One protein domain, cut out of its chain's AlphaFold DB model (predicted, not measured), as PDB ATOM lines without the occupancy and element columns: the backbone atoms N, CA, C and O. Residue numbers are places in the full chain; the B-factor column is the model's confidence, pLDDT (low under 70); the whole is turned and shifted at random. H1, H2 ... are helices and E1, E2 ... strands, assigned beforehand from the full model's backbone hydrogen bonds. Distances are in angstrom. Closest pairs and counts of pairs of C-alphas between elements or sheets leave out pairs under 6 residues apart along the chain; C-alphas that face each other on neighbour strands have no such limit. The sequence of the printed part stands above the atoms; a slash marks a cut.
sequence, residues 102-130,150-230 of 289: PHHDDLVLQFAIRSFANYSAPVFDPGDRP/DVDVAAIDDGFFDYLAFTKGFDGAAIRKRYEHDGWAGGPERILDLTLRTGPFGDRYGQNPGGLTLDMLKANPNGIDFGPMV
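What this domain is: This is residues 102 to 130 and 150 to 230 of the 289 residues of the protein "Molybdopterin oxidoreductase family protein" of Mycobacterium ulcerans str. Harvey (UniProt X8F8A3). A two-stranded ribbon, E1 and E2, makes one end of this domain, and helices H2 and H3 make the other end of its long axis, with H4 in the middle and the short H5 between H4 and the ribbon. The short helix H1 is near E1 at the ribbon's end, and residues 124 to 130 stick out. The 110 printed residues have five named helices and two named strands, in the order H1, E1, H2, H3, H4, H5, E2; the sheet, E1 - E2, is antiparallel. The class is mostly helix, though under half of the residues are in named elements. The whole is compact, with a radius of gyration of the C-alphas of 14.9 A and spans of 48 by 35 by 25 A.

Where its parts are: Find C-alpha 114 at (-91.456, 54.988, 20.556); there E1 begins, residues 114 to 117. Its neighbour E2, residues 224 to 228, runs 12.3 A and ends at C-alpha 228, at (-93.736, 51.241, 22.416). H1 is residues 108 to 111. Look next at C-alpha 153, at (-103.552, 88.498, 11.496), where the longest helix, H2, begins; it is residues 153 to 167, 21.4 A long. H3, residues 172 to 181, is 14.4 A; H4, residues 188 to 198, is 15.3 A; H5 is residues 214 to 218.

How they stand to each other: Start at the sheet, where E1 and E2 are antiparallel at 164 degrees; N 226 and O 115, 2.7 A apart, and N 224 and O 117, 2.8 A apart, are within hydrogen-bond range. The closest C-alphas of H1 and E1, those of Leu 109 and Phe 116, are 7.9 A apart. From E2 go to H5: their closest C-alphas, those of Leu 217 and Ile 224, are 7.0 A apart. H5 touches H4, closest at the C-alphas of Asp 193 and Leu 214, 5.1 A. H4 and H2 only just touch, with 3 pairs of C-alphas within 8 A, the closest those of Phe 161 and Ile 191, 6.5 A; they run the same way at a shallow tilt of 9 degrees. H2 touches H3 with residues 161 to 166 alone, closest at the C-alphas of Asp 162 and Gly 172, 3.9 A, opposite ways at a steep tilt of 59 degrees. H1 is apart from H2, H3, H4 and H5. Every O i to N i+4 pair is within hydrogen-bond range in H2, H4 and H5, and 3 of 6 are in H3; H1 is too short for such a pair.

The domain as a whole: The two C-alphas farthest apart, those of Asp 150 and Pro 228, are 48.7 A apart. Residues 131 to 149 are not printed, and C-alphas 130 and 150 across this cut are 16.0 A apart. The link from H4 to H5, 15 residues, is long. The mean pLDDT of the printed part is 93.9, and no printed residue is under 70.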
ATOM      1  N   PRO A 102     -91.051  78.573  20.916       93.07
ATOM      2  CA  PRO A 102     -91.281  77.250  21.471       93.07
ATOM      3  C   PRO A 102     -91.053  76.161  20.419       93.07
ATOM      4  O   PRO A 102     -91.314  76.368  19.235       93.07
ATOM      5  N   HIS A 103     -90.611  74.983  20.859       93.54
ATOM      6  CA  HIS A 103     -90.398  73.828  19.984       93.54
ATOM      7  C   HIS A 103     -91.151  72.601  20.486       93.54
ATOM      8  O   HIS A 103     -91.127  72.273  21.673       93.54
ATOM      9  N   HIS A 104     -91.775  71.904  19.546       93.68
ATOM     10  CA  HIS A 104     -92.350  70.578  19.705       93.68
ATOM     11  C   HIS A 104     -91.936  69.757  18.485       93.68
ATOM     12  O   HIS A 104     -92.056  70.237  17.355       93.68
ATOM     13  N   ASP A 105     -91.436  68.544  18.701       90.44
ATOM     14  CA  ASP A 105     -91.107  67.655  17.594       90.44
ATOM     15  C   ASP A 105     -92.405  67.154  16.949       90.44
ATOM     16  O   ASP A 105     -93.155  66.412  17.568       90.44
ATOM     17  N   ASP A 106     -92.673  67.544  15.702       83.10
ATOM     18  CA  ASP A 106     -93.840  67.061  14.942       83.10
ATOM     19  C   ASP A 106     -93.399  66.123  13.806       83.10
ATOM     20  O   ASP A 106     -93.654  64.917  13.819       83.10
ATOM     21  N   LEU A 107     -92.618  66.643  12.852       82.58
ATOM     22  CA  LEU A 107     -92.193  65.886  11.669       82.58
ATOM     23  C   LEU A 107     -91.232  64.736  11.992       82.58
ATOM     24  O   LEU A 107     -91.352  63.646  11.431       82.58
ATOM     25  N   VAL A 108     -90.270  64.959  12.889       85.08
ATOM     26  CA  VAL A 108     -89.233  63.959  13.200       85.08
ATOM     27  C   VAL A 108     -89.824  62.759  13.947       85.08
ATOM     28  O   VAL A 108     -89.343  61.635  13.776       85.08
ATOM     29  N   LEU A 109     -90.920  62.952  14.694       87.36
ATOM     30  CA  LEU A 109     -91.601  61.868  15.408       87.36
ATOM     31  C   LEU A 109     -92.189  60.806  14.473       87.36
ATOM     32  O   LEU A 109     -92.395  59.673  14.904       87.36
ATOM     33  N   GLN A 110     -92.377  61.105  13.184       84.95
ATOM     34  CA  GLN A 110     -92.790  60.104  12.193       84.95
ATOM     35  C   GLN A 110     -91.765  58.971  12.017       84.95
ATOM     36  O   GLN A 110     -92.125  57.884  11.567       84.95
ATOM     37  N   PHE A 111     -90.501  59.207  12.384       87.80
ATOM     38  CA  PHE A 111     -89.425  58.213  12.342       87.80
ATOM     39  C   PHE A 111     -89.079  57.644  13.725       87.80
ATOM     40  O   PHE A 111     -88.159  56.831  13.845       87.80
ATOM     41  N   ALA A 112     -89.782  58.070  14.778       90.56
ATOM     42  CA  ALA A 112     -89.530  57.598  16.129       90.56
ATOM     43  C   ALA A 112     -89.909  56.120  16.278       90.56
ATOM     44  O   ALA A 112     -90.888  55.647  15.713       90.56
ATOM     45  N   ILE A 113     -89.150  55.389  17.098       90.01
ATOM     46  CA  ILE A 113     -89.422  53.977  17.428       90.01
ATOM     47  C   ILE A 113     -90.240  53.803  18.719       90.01
ATOM     48  O   ILE A 113     -90.503  52.679  19.159       90.01
ATOM     49  N   ARG A 114     -90.623  54.914  19.351       93.64
ATOM     50  CA  ARG A 114     -91.456  54.988  20.556       93.64
ATOM     51  C   ARG A 114     -92.433  56.142  20.413       93.64
ATOM     52  O   ARG A 114     -92.137  57.115  19.725       93.64
ATOM     53  N   SER A 115     -93.573  56.033  21.076       93.22
ATOM     54  CA  SER A 115     -94.533  57.126  21.162       93.22
ATOM     55  C   SER A 115     -94.111  58.042  22.301       93.22
ATOM     56  O   SER A 115     -94.219  57.663  23.459       93.22
ATOM     57  N   PHE A 116     -93.626  59.237  21.990       94.18
ATOM     58  CA  PHE A 116     -93.271  60.239  22.989       94.18
ATOM     59  C   PHE A 116     -93.648  61.632  22.493       94.18
ATOM     60  O   PHE A 116     -93.916  61.818  21.308       94.18
ATOM     61  N   ALA A 117     -93.683  62.595  23.405       94.96
ATOM     62  CA  ALA A 117     -93.849  64.006  23.084       94.96
ATOM     63  C   ALA A 117     -92.992  64.849  24.029       94.96
ATOM     64  O   ALA A 117     -92.838  64.523  25.206       94.96
ATOM     65  N   ASN A 118     -92.450  65.945  23.523       94.61
ATOM     66  CA  ASN A 118     -91.625  66.890  24.263       94.61
ATOM     67  C   ASN A 118     -92.022  68.323  23.913       94.61
ATOM     68  O   ASN A 118     -92.670  68.583  22.902       94.61
ATOM     69  N   TYR A 119     -91.637  69.254  24.772       95.32
ATOM     70  CA  TYR A 119     -91.809  70.677  24.540       95.32
ATOM     71  C   TYR A 119     -90.586  71.409  25.083       95.32
ATOM     72  O   TYR A 119     -90.143  71.139  26.199       95.32
ATOM     73  N   SER A 120     -90.037  72.331  24.301       94.78
ATOM     74  CA  SER A 120     -88.973  73.236  24.731       94.78
ATOM     75  C   SER A 120     -89.490  74.665  24.700       94.78
ATOM     76  O   SER A 120     -89.908  75.156  23.654       94.78
ATOM     77  N   ALA A 121     -89.479  75.319  25.860       93.70
ATOM     78  CA  ALA A 121     -89.837  76.727  25.969       93.70
ATOM     79  C   ALA A 121     -88.780  77.620  25.285       93.70
ATOM     80  O   ALA A 121     -87.613  77.219  25.215       93.70
ATOM     81  N   PRO A 122     -89.156  78.835  24.843       94.20
ATOM     82  CA  PRO A 122     -88.188  79.852  24.443       94.20
ATOM     83  C   PRO A 122     -87.155  80.098  25.548       94.20
ATOM     84  O   PRO A 122     -87.493  80.152  26.733       94.20
ATOM     85  N   VAL A 123     -85.894  80.268  25.156       96.48
ATOM     86  CA  VAL A 123     -84.800  80.657  26.058       96.48
ATOM     87  C   VAL A 123     -84.728  82.178  26.185       96.48
ATOM     88  O   VAL A 123     -84.426  82.694  27.260       96.48
ATOM     89  N   PHE A 124     -85.014  82.890  25.095       96.01
ATOM     90  CA  PHE A 124     -84.991  84.347  25.025       96.01
ATOM     91  C   PHE A 124     -86.365  84.901  24.649       96.01
ATOM     92  O   PHE A 124     -87.110  84.286  23.891       96.01
ATOM     93  N   ASP A 125     -86.676  86.077  25.183       94.15
ATOM     94  CA  ASP A 125     -87.863  86.846  24.820       94.15
ATOM     95  C   ASP A 125     -87.611  87.584  23.490       94.15
ATOM     96  O   ASP A 125     -86.617  88.318  23.391       94.15
ATOM     97  N   PRO A 126     -88.458  87.410  22.454       92.40
ATOM     98  CA  PRO A 126     -88.310  88.141  21.199       92.40
ATOM     99  C   PRO A 126     -88.517  89.661  21.341       92.40
ATOM    100  O   PRO A 126     -88.061  90.408  20.462       92.40
ATOM    101  N   GLY A 127     -89.136  90.131  22.434       92.65
ATOM    102  CA  GLY A 127     -89.548  91.524  22.616       92.65
ATOM    103  C   GLY A 127     -90.679  91.896  21.655       92.65
ATOM    104  O   GLY A 127     -91.530  91.073  21.343       92.65
ATOM    105  N   ASP A 128     -90.657  93.118  21.120       91.72
ATOM    106  CA  ASP A 128     -91.692  93.608  20.188       91.72
ATOM    107  C   ASP A 128     -91.517  93.113  18.736       91.72
ATOM    108  O   ASP A 128     -92.194  93.588  17.819       91.72
ATOM    109  N   ARG A 129     -90.566  92.206  18.479       92.11
ATOM    110  CA  ARG A 129     -90.375  91.649  17.134       92.11
ATOM    111  C   ARG A 129     -91.544  90.726  16.784       92.11
ATOM    112  O   ARG A 129     -91.933  89.917  17.622       92.11
ATOM    113  N   PRO A 130     -92.060  90.792  15.545       91.73
ATOM    114  CA  PRO A 130     -93.137  89.910  15.130       91.73
ATOM    115  C   PRO A 130     -92.664  88.456  15.105       91.73
ATOM    116  O   PRO A 130     -91.530  88.156  14.717       91.73
ATOM    117  N   ASP A 150    -103.812  96.269   6.403       96.47
ATOM    118  CA  ASP A 150    -105.208  95.834   6.439       96.47
ATOM    119  C   ASP A 150    -105.341  94.326   6.729       96.47
ATOM    120  O   ASP A 150    -106.454  93.810   6.862       96.47
ATOM    121  N   VAL A 151    -104.224  93.591   6.819       96.56
ATOM    122  CA  VAL A 151    -104.249  92.161   7.153       96.56
ATOM    123  C   VAL A 151    -104.528  91.975   8.642       96.56
ATOM    124  O   VAL A 151    -103.651  92.156   9.491       96.56
ATOM    125  N   ASP A 152    -105.740  91.520   8.953       95.79
ATOM    126  CA  ASP A 152    -106.118  91.093  10.300       95.79
ATOM    127  C   ASP A 152    -105.534  89.704  10.615       95.79
ATOM    128  O   ASP A 152    -106.139  88.656  10.370       95.79
ATOM    129  N   VAL A 153    -104.304  89.710  11.135       95.49
ATOM    130  CA  VAL A 153    -103.552  88.498  11.496       95.49
ATOM    131  C   VAL A 153    -104.300  87.655  12.531       95.49
ATOM    132  O   VAL A 153    -104.341  86.431  12.404       95.49
ATOM    133  N   ALA A 154    -104.915  88.300  13.525       94.50
ATOM    134  CA  ALA A 154    -105.631  87.617  14.597       94.50
ATOM    135  C   ALA A 154    -106.893  86.921  14.069       94.50
ATOM    136  O   ALA A 154    -107.140  85.763  14.405       94.50
ATOM    137  N   ALA A 155    -107.656  87.577  13.190       95.14
ATOM    138  CA  ALA A 155    -108.842  86.971  12.588       95.14
ATOM    139  C   ALA A 155    -108.505  85.764  11.694       95.14
ATOM    140  O   ALA A 155    -109.249  84.779  11.688       95.14
ATOM    141  N   ILE A 156    -107.393  85.813  10.950       95.39
ATOM    142  CA  ILE A 156    -106.940  84.679  10.128       95.39
ATOM    143  C   ILE A 156    -106.497  83.507  11.013       95.39
ATOM    144  O   ILE A 156    -106.874  82.365  10.734       95.39
ATOM    145  N   ASP A 157    -105.746  83.777  12.085       96.06
ATOM    146  CA  ASP A 157    -105.345  82.757  13.062       96.06
ATOM    147  C   ASP A 157    -106.562  82.108  13.740       96.06
ATOM    148  O   ASP A 157    -106.668  80.881  13.782       96.06
ATOM    149  N   ASP A 158    -107.533  82.909  14.187       96.31
ATOM    150  CA  ASP A 158    -108.793  82.422  14.761       96.31
ATOM    151  C   ASP A 158    -109.597  81.580  13.767       96.31
ATOM    152  O   ASP A 158    -110.064  80.496  14.115       96.31
ATOM    153  N   GLY A 159    -109.724  82.030  12.516       96.08
ATOM    154  CA  GLY A 159    -110.427  81.279  11.477       96.08
ATOM    155  C   GLY A 159    -109.760  79.937  11.162       96.08
ATOM    156  O   GLY A 159    -110.445  78.924  10.982       96.08
ATOM    157  N   PHE A 160    -108.424  79.902  11.132       96.25
ATOM    158  CA  PHE A 160    -107.673  78.665  10.926       96.25
ATOM    159  C   PHE A 160    -107.798  77.717  12.124       96.25
ATOM    160  O   PHE A 160    -108.058  76.523  11.941       96.25
ATOM    161  N   PHE A 161    -107.686  78.243  13.344       96.91
ATOM    162  CA  PHE A 161    -107.911  77.483  14.568       96.91
ATOM    163  C   PHE A 161    -109.325  76.884  14.610       96.91
ATOM    164  O   PHE A 161    -109.484  75.687  14.874       96.91
ATOM    165  N   ASP A 162    -110.346  77.682  14.286       97.27
ATOM    166  CA  ASP A 162    -111.743  77.251  14.290       97.27
ATOM    167  C   ASP A 162    -111.987  76.132  13.265       97.27
ATOM    168  O   ASP A 162    -112.656  75.137  13.566       97.27
ATOM    169  N   TYR A 163    -111.372  76.235  12.081       97.36
ATOM    170  CA  TYR A 163    -111.393  75.168  11.082       97.36
ATOM    171  C   TYR A 163    -110.739  73.880  11.599       97.36
ATOM    172  O   TYR A 163    -111.324  72.800  11.475       97.36
ATOM    173  N   LEU A 164    -109.553  73.965  12.212       97.33
ATOM    174  CA  LEU A 164    -108.881  72.790  12.771       97.33
ATOM    175  C   LEU A 164    -109.721  72.133  13.870       97.33
ATOM    176  O   LEU A 164    -109.910  70.914  13.833       97.33
ATOM    177  N   ALA A 165    -110.285  72.913  14.793       97.49
ATOM    178  CA  ALA A 165    -111.174  72.408  15.839       97.49
ATOM    179  C   ALA A 165    -112.396  71.690  15.242       97.49
ATOM    180  O   ALA A 165    -112.720  70.568  15.654       97.49
ATOM    181  N   PHE A 166    -112.999  72.268  14.198       97.43
ATOM    182  CA  PHE A 166    -114.095  71.649  13.455       97.43
ATOM    183  C   PHE A 166    -113.699  70.288  12.866       97.43
ATOM    184  O   PHE A 166    -114.431  69.311  13.048       97.43
ATOM    185  N   THR A 167    -112.513  70.160  12.254       96.23
ATOM    186  CA  THR A 167    -112.043  68.858  11.727       96.23
ATOM    187  C   THR A 167    -111.864  67.782  12.806       96.23
ATOM    188  O   THR A 167    -111.834  66.591  12.494       96.23
ATOM    189  N   LYS A 168    -111.762  68.181  14.081       96.00
ATOM    190  CA  LYS A 168    -111.648  67.286  15.241       96.00
ATOM    191  C   LYS A 168    -112.979  67.048  15.966       96.00
ATOM    192  O   LYS A 168    -112.995  66.302  16.953       96.00
ATOM    193  N   GLY A 169    -114.074  67.622  15.461       96.19
ATOM    194  CA  GLY A 169    -115.427  67.479  16.001       96.19
ATOM    195  C   GLY A 169    -115.769  68.470  17.113       96.19
ATOM    196  O   GLY A 169    -116.613  68.156  17.951       96.19
ATOM    197  N   PHE A 170    -115.116  69.633  17.149       97.02
ATOM    198  CA  PHE A 170    -115.360  70.666  18.152       97.02
ATOM    199  C   PHE A 170    -115.806  71.996  17.537       97.02
ATOM    200  O   PHE A 170    -115.504  72.298  16.386       97.02
ATOM    201  N   ASP A 171    -116.499  72.805  18.337       96.76
ATOM    202  CA  ASP A 171    -116.752  74.215  18.040       96.76
ATOM    203  C   ASP A 171    -115.522  75.041  18.447       96.76
ATOM    204  O   ASP A 171    -115.214  75.176  19.637       96.76
ATOM    205  N   GLY A 172    -114.809  75.566  17.451       95.34
ATOM    206  CA  GLY A 172    -113.607  76.369  17.651       95.34
ATOM    207  C   GLY A 172    -113.838  77.618  18.494       95.34
ATOM    208  O   GLY A 172    -113.103  77.848  19.453       95.34
ATOM    209  N   ALA A 173    -114.923  78.354  18.237       94.78
ATOM    210  CA  ALA A 173    -115.242  79.578  18.967       94.78
ATOM    211  C   ALA A 173    -115.566  79.295  20.442       94.78
ATOM    212  O   ALA A 173    -115.252  80.098  21.324       94.78
ATOM    213  N   ALA A 174    -116.170  78.139  20.735       95.09
ATOM    214  CA  ALA A 174    -116.381  77.698  22.111       95.09
ATOM    215  C   ALA A 174    -115.059  77.340  22.809       95.09
ATOM    216  O   ALA A 174    -114.868  77.693  23.973       95.09
ATOM    217  N   ILE A 175    -114.141  76.674  22.100       94.44
ATOM    218  CA  ILE A 175    -112.824  76.309  22.631       94.44
ATOM    219  C   ILE A 175    -111.928  77.540  22.831       94.44
ATOM    220  O   ILE A 175    -111.233  77.605  23.842       94.44
ATOM    221  N   ARG A 176    -111.947  78.533  21.933       94.80
ATOM    222  CA  ARG A 176    -111.115  79.745  22.054       94.80
ATOM    223  C   ARG A 176    -111.325  80.484  23.369       94.80
ATOM    224  O   ARG A 176    -110.345  80.862  23.996       94.80
ATOM    225  N   LYS A 177    -112.562  80.550  23.870       93.95
ATOM    226  CA  LYS A 177    -112.873  81.144  25.186       93.95
ATOM    227  C   LYS A 177    -112.082  80.525  26.338       93.95
ATOM    228  O   LYS A 177    -111.796  81.204  27.321       93.95
ATOM    229  N   ARG A 178    -111.736  79.237  26.235       91.59
ATOM    230  CA  ARG A 178    -110.863  78.569  27.206       91.59
ATOM    231  C   ARG A 178    -109.449  79.140  27.138       91.59
ATOM    232  O   ARG A 178    -108.902  79.512  28.164       91.59
ATOM    233  N   TYR A 179    -108.888  79.238  25.938       93.93
ATOM    234  CA  TYR A 179    -107.553  79.797  25.727       93.93
ATOM    235  C   TYR A 179    -107.477  81.273  26.128       93.93
ATOM    236  O   TYR A 179    -106.518  81.673  26.775       93.93
ATOM    237  N   GLU A 180    -108.510  82.060  25.828       92.09
ATOM    238  CA  GLU A 180    -108.628  83.455  26.267       92.09
ATOM    239  C   GLU A 180    -108.631  83.568  27.799       92.09
ATOM    240  O   GLU A 180    -107.919  84.400  28.359       92.09
ATOM    241  N   HIS A 181    -109.388  82.704  28.488       85.54
ATOM    242  CA  HIS A 181    -109.376  82.621  29.951       85.54
ATOM    243  C   HIS A 181    -107.985  82.262  30.496       85.54
ATOM    244  O   HIS A 181    -107.559  82.812  31.510       85.54
ATOM    245  N   ASP A 182    -107.269  81.376  29.804       85.81
ATOM    246  CA  ASP A 182    -105.916  80.949  30.164       85.81
ATOM    247  C   ASP A 182    -104.837  81.970  29.721       85.81
ATOM    248  O   ASP A 182    -103.644  81.756  29.943       85.81
ATOM    249  N   GLY A 183    -105.246  83.110  29.143       87.89
ATOM    250  CA  GLY A 183    -104.391  84.251  28.806       87.89
ATOM    251  C   GLY A 183    -103.735  84.195  27.424       87.89
ATOM    252  O   GLY A 183    -102.767  84.914  27.185       87.89
ATOM    253  N   TRP A 184    -104.210  83.339  26.519       86.35
ATOM    254  CA  TRP A 184    -103.606  83.141  25.201       86.35
ATOM    255  C   TRP A 184    -104.340  83.980  24.155       86.35
ATOM    256  O   TRP A 184    -105.544  83.823  23.958       86.35
ATOM    257  N   ALA A 185    -103.603  84.837  23.447       79.23
ATOM    258  CA  ALA A 185    -104.148  85.718  22.408       79.23
ATOM    259  C   ALA A 185    -104.226  85.071  21.007       79.23
ATOM    260  O   ALA A 185    -104.687  85.715  20.070       79.23
ATOM    261  N   GLY A 186    -103.775  83.820  20.851       90.13
ATOM    262  CA  GLY A 186    -103.709  83.114  19.569       90.13
ATOM    263  C   GLY A 186    -102.390  82.368  19.372       90.13
ATOM    264  O   GLY A 186    -101.665  82.102  20.336       90.13
ATOM    265  N   GLY A 187    -102.086  82.033  18.120       93.47
ATOM    266  CA  GLY A 187    -100.770  81.580  17.684       93.47
ATOM    267  C   GLY A 187    -100.503  80.068  17.788       93.47
ATOM    268  O   GLY A 187    -101.385  79.262  18.110       93.47
ATOM    269  N   PRO A 188     -99.253  79.651  17.510       93.37
ATOM    270  CA  PRO A 188     -98.902  78.252  17.268       93.37
ATOM    271  C   PRO A 188     -99.054  77.346  18.492       93.37
ATOM    272  O   PRO A 188     -99.417  76.183  18.333       93.37
ATOM    273  N   GLU A 189     -98.841  77.845  19.715       93.61
ATOM    274  CA  GLU A 189     -99.052  77.031  20.921       93.61
ATOM    275  C   GLU A 189    -100.517  76.609  21.077       93.61
ATOM    276  O   GLU A 189    -100.793  75.482  21.493       93.61
ATOM    277  N   ARG A 190    -101.465  77.472  20.684       95.31
ATOM    278  CA  ARG A 190    -102.906  77.173  20.698       95.31
ATOM    279  C   ARG A 190    -103.239  76.014  19.760       95.31
ATOM    280  O   ARG A 190    -103.971  75.096  20.131       95.31
ATOM    281  N   ILE A 191    -102.655  76.024  18.563       95.20
ATOM    282  CA  ILE A 191    -102.791  74.946  17.570       95.20
ATOM    283  C   ILE A 191    -102.098  73.664  18.053       95.20
ATOM    284  O   ILE A 191    -102.644  72.568  17.888       95.20
ATOM    285  N   LEU A 192    -100.925  73.789  18.678       95.12
ATOM    286  CA  LEU A 192    -100.201  72.669  19.271       95.12
ATOM    287  C   LEU A 192    -101.041  71.995  20.359       95.12
ATOM    288  O   LEU A 192    -101.246  70.786  20.306       95.12
ATOM    289  N   ASP A 193    -101.583  72.757  21.306       96.58
ATOM    290  CA  ASP A 193    -102.407  72.206  22.381       96.58
ATOM    291  C   ASP A 193    -103.683  71.540  21.838       96.58
ATOM    292  O   ASP A 193    -103.993  70.414  22.229       96.58
ATOM    293  N   LEU A 194    -104.366  72.142  20.854       96.61
ATOM    294  CA  LEU A 194    -105.472  71.483  20.142       96.61
ATOM    295  C   LEU A 194    -105.034  70.143  19.526       96.61
ATOM    296  O   LEU A 194    -105.750  69.140  19.632       96.61
ATOM    297  N   THR A 195    -103.863  70.101  18.893       95.65
ATOM    298  CA  THR A 195    -103.332  68.891  18.249       95.65
ATOM    299  C   THR A 195    -102.995  67.810  19.276       95.65
ATOM    300  O   THR A 195    -103.388  66.658  19.092       95.65
ATOM    301  N   LEU A 196    -102.364  68.174  20.395       96.04
ATOM    302  CA  LEU A 196    -102.045  67.258  21.494       96.04
ATOM    303  C   LEU A 196    -103.315  66.690  22.135       96.04
ATOM    304  O   LEU A 196    -103.450  65.472  22.258       96.04
ATOM    305  N   ARG A 197    -104.278  67.555  22.471       97.57
ATOM    306  CA  ARG A 197    -105.544  67.169  23.115       97.57
ATOM    307  C   ARG A 197    -106.421  66.299  22.231       97.57
ATOM    308  O   ARG A 197    -107.149  65.447  22.736       97.57
ATOM    309  N   THR A 198    -106.393  66.514  20.920       97.07
ATOM    310  CA  THR A 198    -107.204  65.740  19.965       97.07
ATOM    311  C   THR A 198    -106.459  64.559  19.347       97.07
ATOM    312  O   THR A 198    -107.070  63.780  18.610       97.07
ATOM    313  N   GLY A 199    -105.170  64.411  19.661       94.20
ATOM    314  CA  GLY A 199    -104.327  63.294  19.257       94.20
ATOM    315  C   GLY A 199    -104.597  61.999  20.039       94.20
ATOM    316  O   GLY A 199    -105.441  61.969  20.937       94.20
ATOM    317  N   PRO A 200    -103.867  60.909  19.726       92.57
ATOM    318  CA  PRO A 200    -104.112  59.575  20.291       92.57
ATOM    319  C   PRO A 200    -103.999  59.481  21.819       92.57
ATOM    320  O   PRO A 200    -104.665  58.650  22.428       92.57
ATOM    321  N   PHE A 201    -103.165  60.327  22.429       94.92
ATOM    322  CA  PHE A 201    -102.933  60.358  23.878       94.92
ATOM    323  C   PHE A 201    -103.636  61.527  24.572       94.92
ATOM    324  O   PHE A 201    -103.483  61.689  25.778       94.92
ATOM    325  N   GLY A 202    -104.369  62.355  23.827       97.30
ATOM    326  CA  GLY A 202    -104.924  63.612  24.309       97.30
ATOM    327  C   GLY A 202    -106.127  63.466  25.237       97.30
ATOM    328  O   GLY A 202    -106.813  62.438  25.264       97.30
ATOM    329  N   ASP A 203    -106.398  64.523  26.002       97.78
ATOM    330  CA  ASP A 203    -107.532  64.577  26.934       97.78
ATOM    331  C   ASP A 203    -108.885  64.852  26.260       97.78
ATOM    332  O   ASP A 203    -109.937  64.728  26.895       97.78
ATOM    333  N   ARG A 204    -108.868  65.251  24.981       97.25
ATOM    334  CA  ARG A 204    -110.033  65.693  24.204       97.25
ATOM    335  C   ARG A 204    -110.902  66.697  24.970       97.25
ATOM    336  O   ARG A 204    -112.127  66.570  24.989       97.25
ATOM    337  N   TYR A 205    -110.266  67.676  25.615       95.40
ATOM    338  CA  TYR A 205    -110.924  68.697  26.439       95.40
ATOM    339  C   TYR A 205    -111.767  68.096  27.580       95.40
ATOM    340  O   TYR A 205    -112.894  68.520  27.836       95.40
ATOM    341  N   GLY A 206    -111.212  67.097  28.270       94.56
ATOM    342  CA  GLY A 206    -111.808  66.451  29.443       94.56
ATOM    343  C   GLY A 206    -112.648  65.200  29.163       94.56
ATOM    344  O   GLY A 206    -113.089  64.559  30.115       94.56
ATOM    345  N   GLN A 207    -112.849  64.808  27.899       95.33
ATOM    346  CA  GLN A 207    -113.532  63.545  27.564       95.33
ATOM    347  C   GLN A 207    -112.698  62.313  27.954       95.33
ATOM    348  O   GLN A 207    -113.261  61.254  28.225       95.33
ATOM    349  N   ASN A 208    -111.371  62.452  27.989       96.25
ATOM    350  CA  ASN A 208    -110.426  61.424  28.412       96.25
ATOM    351  C   ASN A 208    -109.610  61.930  29.621       96.25
ATOM    352  O   ASN A 208    -108.571  62.571  29.437       96.25
ATOM    353  N   PRO A 209    -110.083  61.705  30.863       95.26
ATOM    354  CA  PRO A 209    -109.406  62.190  32.064       95.26
ATOM    355  C   PRO A 209    -107.957  61.694  32.159       95.26
ATOM    356  O   PRO A 209    -107.695  60.499  32.061       95.26
ATOM    357  N   GLY A 210    -107.018  62.617  32.386       94.02
ATOM    358  CA  GLY A 210    -105.584  62.314  32.452       94.02
ATOM    359  C   GLY A 210    -104.882  62.212  31.093       94.02
ATOM    360  O   GLY A 210    -103.693  61.901  31.060       94.02
ATOM    361  N   GLY A 211    -105.587  62.471  29.986       97.10
ATOM    362  CA  GLY A 211    -104.970  62.595  28.670       97.10
ATOM    363  C   GLY A 211    -104.071  63.829  28.546       97.10
ATOM    364  O   GLY A 211    -104.111  64.747  29.363       97.10
ATOM    365  N   LEU A 212    -103.248  63.837  27.503       97.12
ATOM    366  CA  LEU A 212    -102.206  64.824  27.266       97.12
ATOM    367  C   LEU A 212    -102.760  66.221  26.961       97.12
ATOM    368  O   LEU A 212    -103.701  66.380  26.179       97.12
ATOM    369  N   THR A 213    -102.092  67.223  27.529       96.49
ATOM    370  CA  THR A 213    -102.249  68.653  27.243       96.49
ATOM    371  C   THR A 213    -100.871  69.304  27.093       96.49
ATOM    372  O   THR A 213     -99.859  68.733  27.519       96.49
ATOM    373  N   LEU A 214    -100.812  70.512  26.532       95.90
ATOM    374  CA  LEU A 214     -99.566  71.273  26.458       95.90
ATOM    375  C   LEU A 214     -99.036  71.637  27.856       95.90
ATOM    376  O   LEU A 214     -97.834  71.538  28.086       95.90
ATOM    377  N   ASP A 215     -99.903  71.943  28.823       95.41
ATOM    378  CA  ASP A 215     -99.483  72.194  30.213       95.41
ATOM    379  C   ASP A 215     -98.785  70.981  30.837       95.41
ATOM    380  O   ASP A 215     -97.785  71.123  31.543       95.41
ATOM    381  N   MET A 216     -99.273  69.772  30.542       96.51
ATOM    382  CA  MET A 216     -98.621  68.544  30.992       96.51
ATOM    383  C   MET A 216     -97.235  68.376  30.364       96.51
ATOM    384  O   MET A 216     -96.314  67.977  31.073       96.51
ATOM    385  N   LEU A 217     -97.050  68.706  29.080       95.59
ATOM    386  CA  LEU A 217     -95.713  68.698  28.470       95.59
ATOM    387  C   LEU A 217     -94.802  69.771  29.071       95.59
ATOM    388  O   LEU A 217     -93.658  69.471  29.397       95.59
ATOM    389  N   LYS A 218     -95.307  70.992  29.285       95.72
ATOM    390  CA  LYS A 218     -94.557  72.087  29.925       95.72
ATOM    391  C   LYS A 218     -94.085  71.710  31.334       95.72
ATOM    392  O   LYS A 218     -92.969  72.051  31.718       95.72
ATOM    393  N   ALA A 219     -94.894  70.959  32.080       96.68
ATOM    394  CA  ALA A 219     -94.530  70.443  33.401       96.68
ATOM    395  C   ALA A 219     -93.507  69.286  33.363       96.68
ATOM    396  O   ALA A 219     -92.937  68.946  34.400       96.68
ATOM    397  N   ASN A 220     -93.261  68.684  32.193       96.44
ATOM    398  CA  ASN A 220     -92.343  67.560  31.995       96.44
ATOM    399  C   ASN A 220     -91.251  67.933  30.969       96.44
ATOM    400  O   ASN A 220     -91.304  67.483  29.824       96.44
ATOM    401  N   PRO A 221     -90.222  68.716  31.354       91.17
ATOM    402  CA  PRO A 221     -89.227  69.265  30.420       91.17
ATOM    403  C   PRO A 221     -88.367  68.213  29.699       91.17
ATOM    404  O   PRO A 221     -87.790  68.504  28.659       91.17
ATOM    405  N   ASN A 222     -88.298  66.981  30.215       92.45
ATOM    406  CA  ASN A 222     -87.625  65.860  29.544       92.45
ATOM    407  C   ASN A 222     -88.539  65.117  28.547       92.45
ATOM    408  O   ASN A 222     -88.143  64.091  27.998       92.45
ATOM    409  N   GLY A 223     -89.761  65.610  28.340       94.33
ATOM    410  CA  GLY A 223     -90.805  64.943  27.575       94.33
ATOM    411  C   GLY A 223     -91.520  63.836  28.351       94.33
ATOM    412  O   GLY A 223     -91.207  63.523  29.502       94.33
ATOM    413  N   ILE A 224     -92.518  63.251  27.695       96.05
ATOM    414  CA  ILE A 224     -93.341  62.148  28.190       96.05
ATOM    415  C   ILE A 224     -93.237  60.998  27.191       96.05
ATOM    416  O   ILE A 224     -93.511  61.172  26.006       96.05
ATOM    417  N   ASP A 225     -92.856  59.821  27.682       95.33
ATOM    418  CA  ASP A 225     -92.816  58.575  26.918       95.33
ATOM    419  C   ASP A 225     -94.103  57.775  27.171       95.33
ATOM    420  O   ASP A 225     -94.372  57.341  28.292       95.33
ATOM    421  N   PHE A 226     -94.900  57.579  26.122       94.44
ATOM    422  CA  PHE A 226     -96.157  56.824  26.135       94.44
ATOM    423  C   PHE A 226     -95.966  55.331  25.849       94.44
ATOM    424  O   PHE A 226     -96.937  54.571  25.846       94.44
ATOM    425  N   GLY A 227     -94.727  54.888  25.629       94.19
ATOM    426  CA  GLY A 227     -94.386  53.488  25.453       94.19
ATOM    427  C   GLY A 227     -94.029  53.092  24.016       94.19
ATOM    428  O   GLY A 227     -93.736  53.927  23.154       94.19
ATOM    429  N   PRO A 228     -93.991  51.775  23.749       93.59
ATOM    430  CA  PRO A 228     -93.736  51.241  22.416       93.59
ATOM    431  C   PRO A 228     -94.785  51.696  21.394       93.59
ATOM    432  O   PRO A 228     -95.949  51.891  21.735       93.59
ATOM    433  N   MET A 229     -94.388  51.780  20.121       90.98
ATOM    434  CA  MET A 229     -95.332  52.036  19.031       90.98
ATOM    435  C   MET A 229     -96.424  50.961  18.966       90.98
ATOM    436  O   MET A 229     -96.141  49.761  19.003       90.98
ATOM    437  N   VAL A 230     -97.669  51.399  18.788       89.74
ATOM    438  CA  VAL A 230     -98.820  50.523  18.550       89.74
ATOM    439  C   VAL A 230     -99.047  50.394  17.048       89.74
ATOM    440  O   VAL A 230     -99.212  51.398  16.357       89.74
TER     441      VAL A 230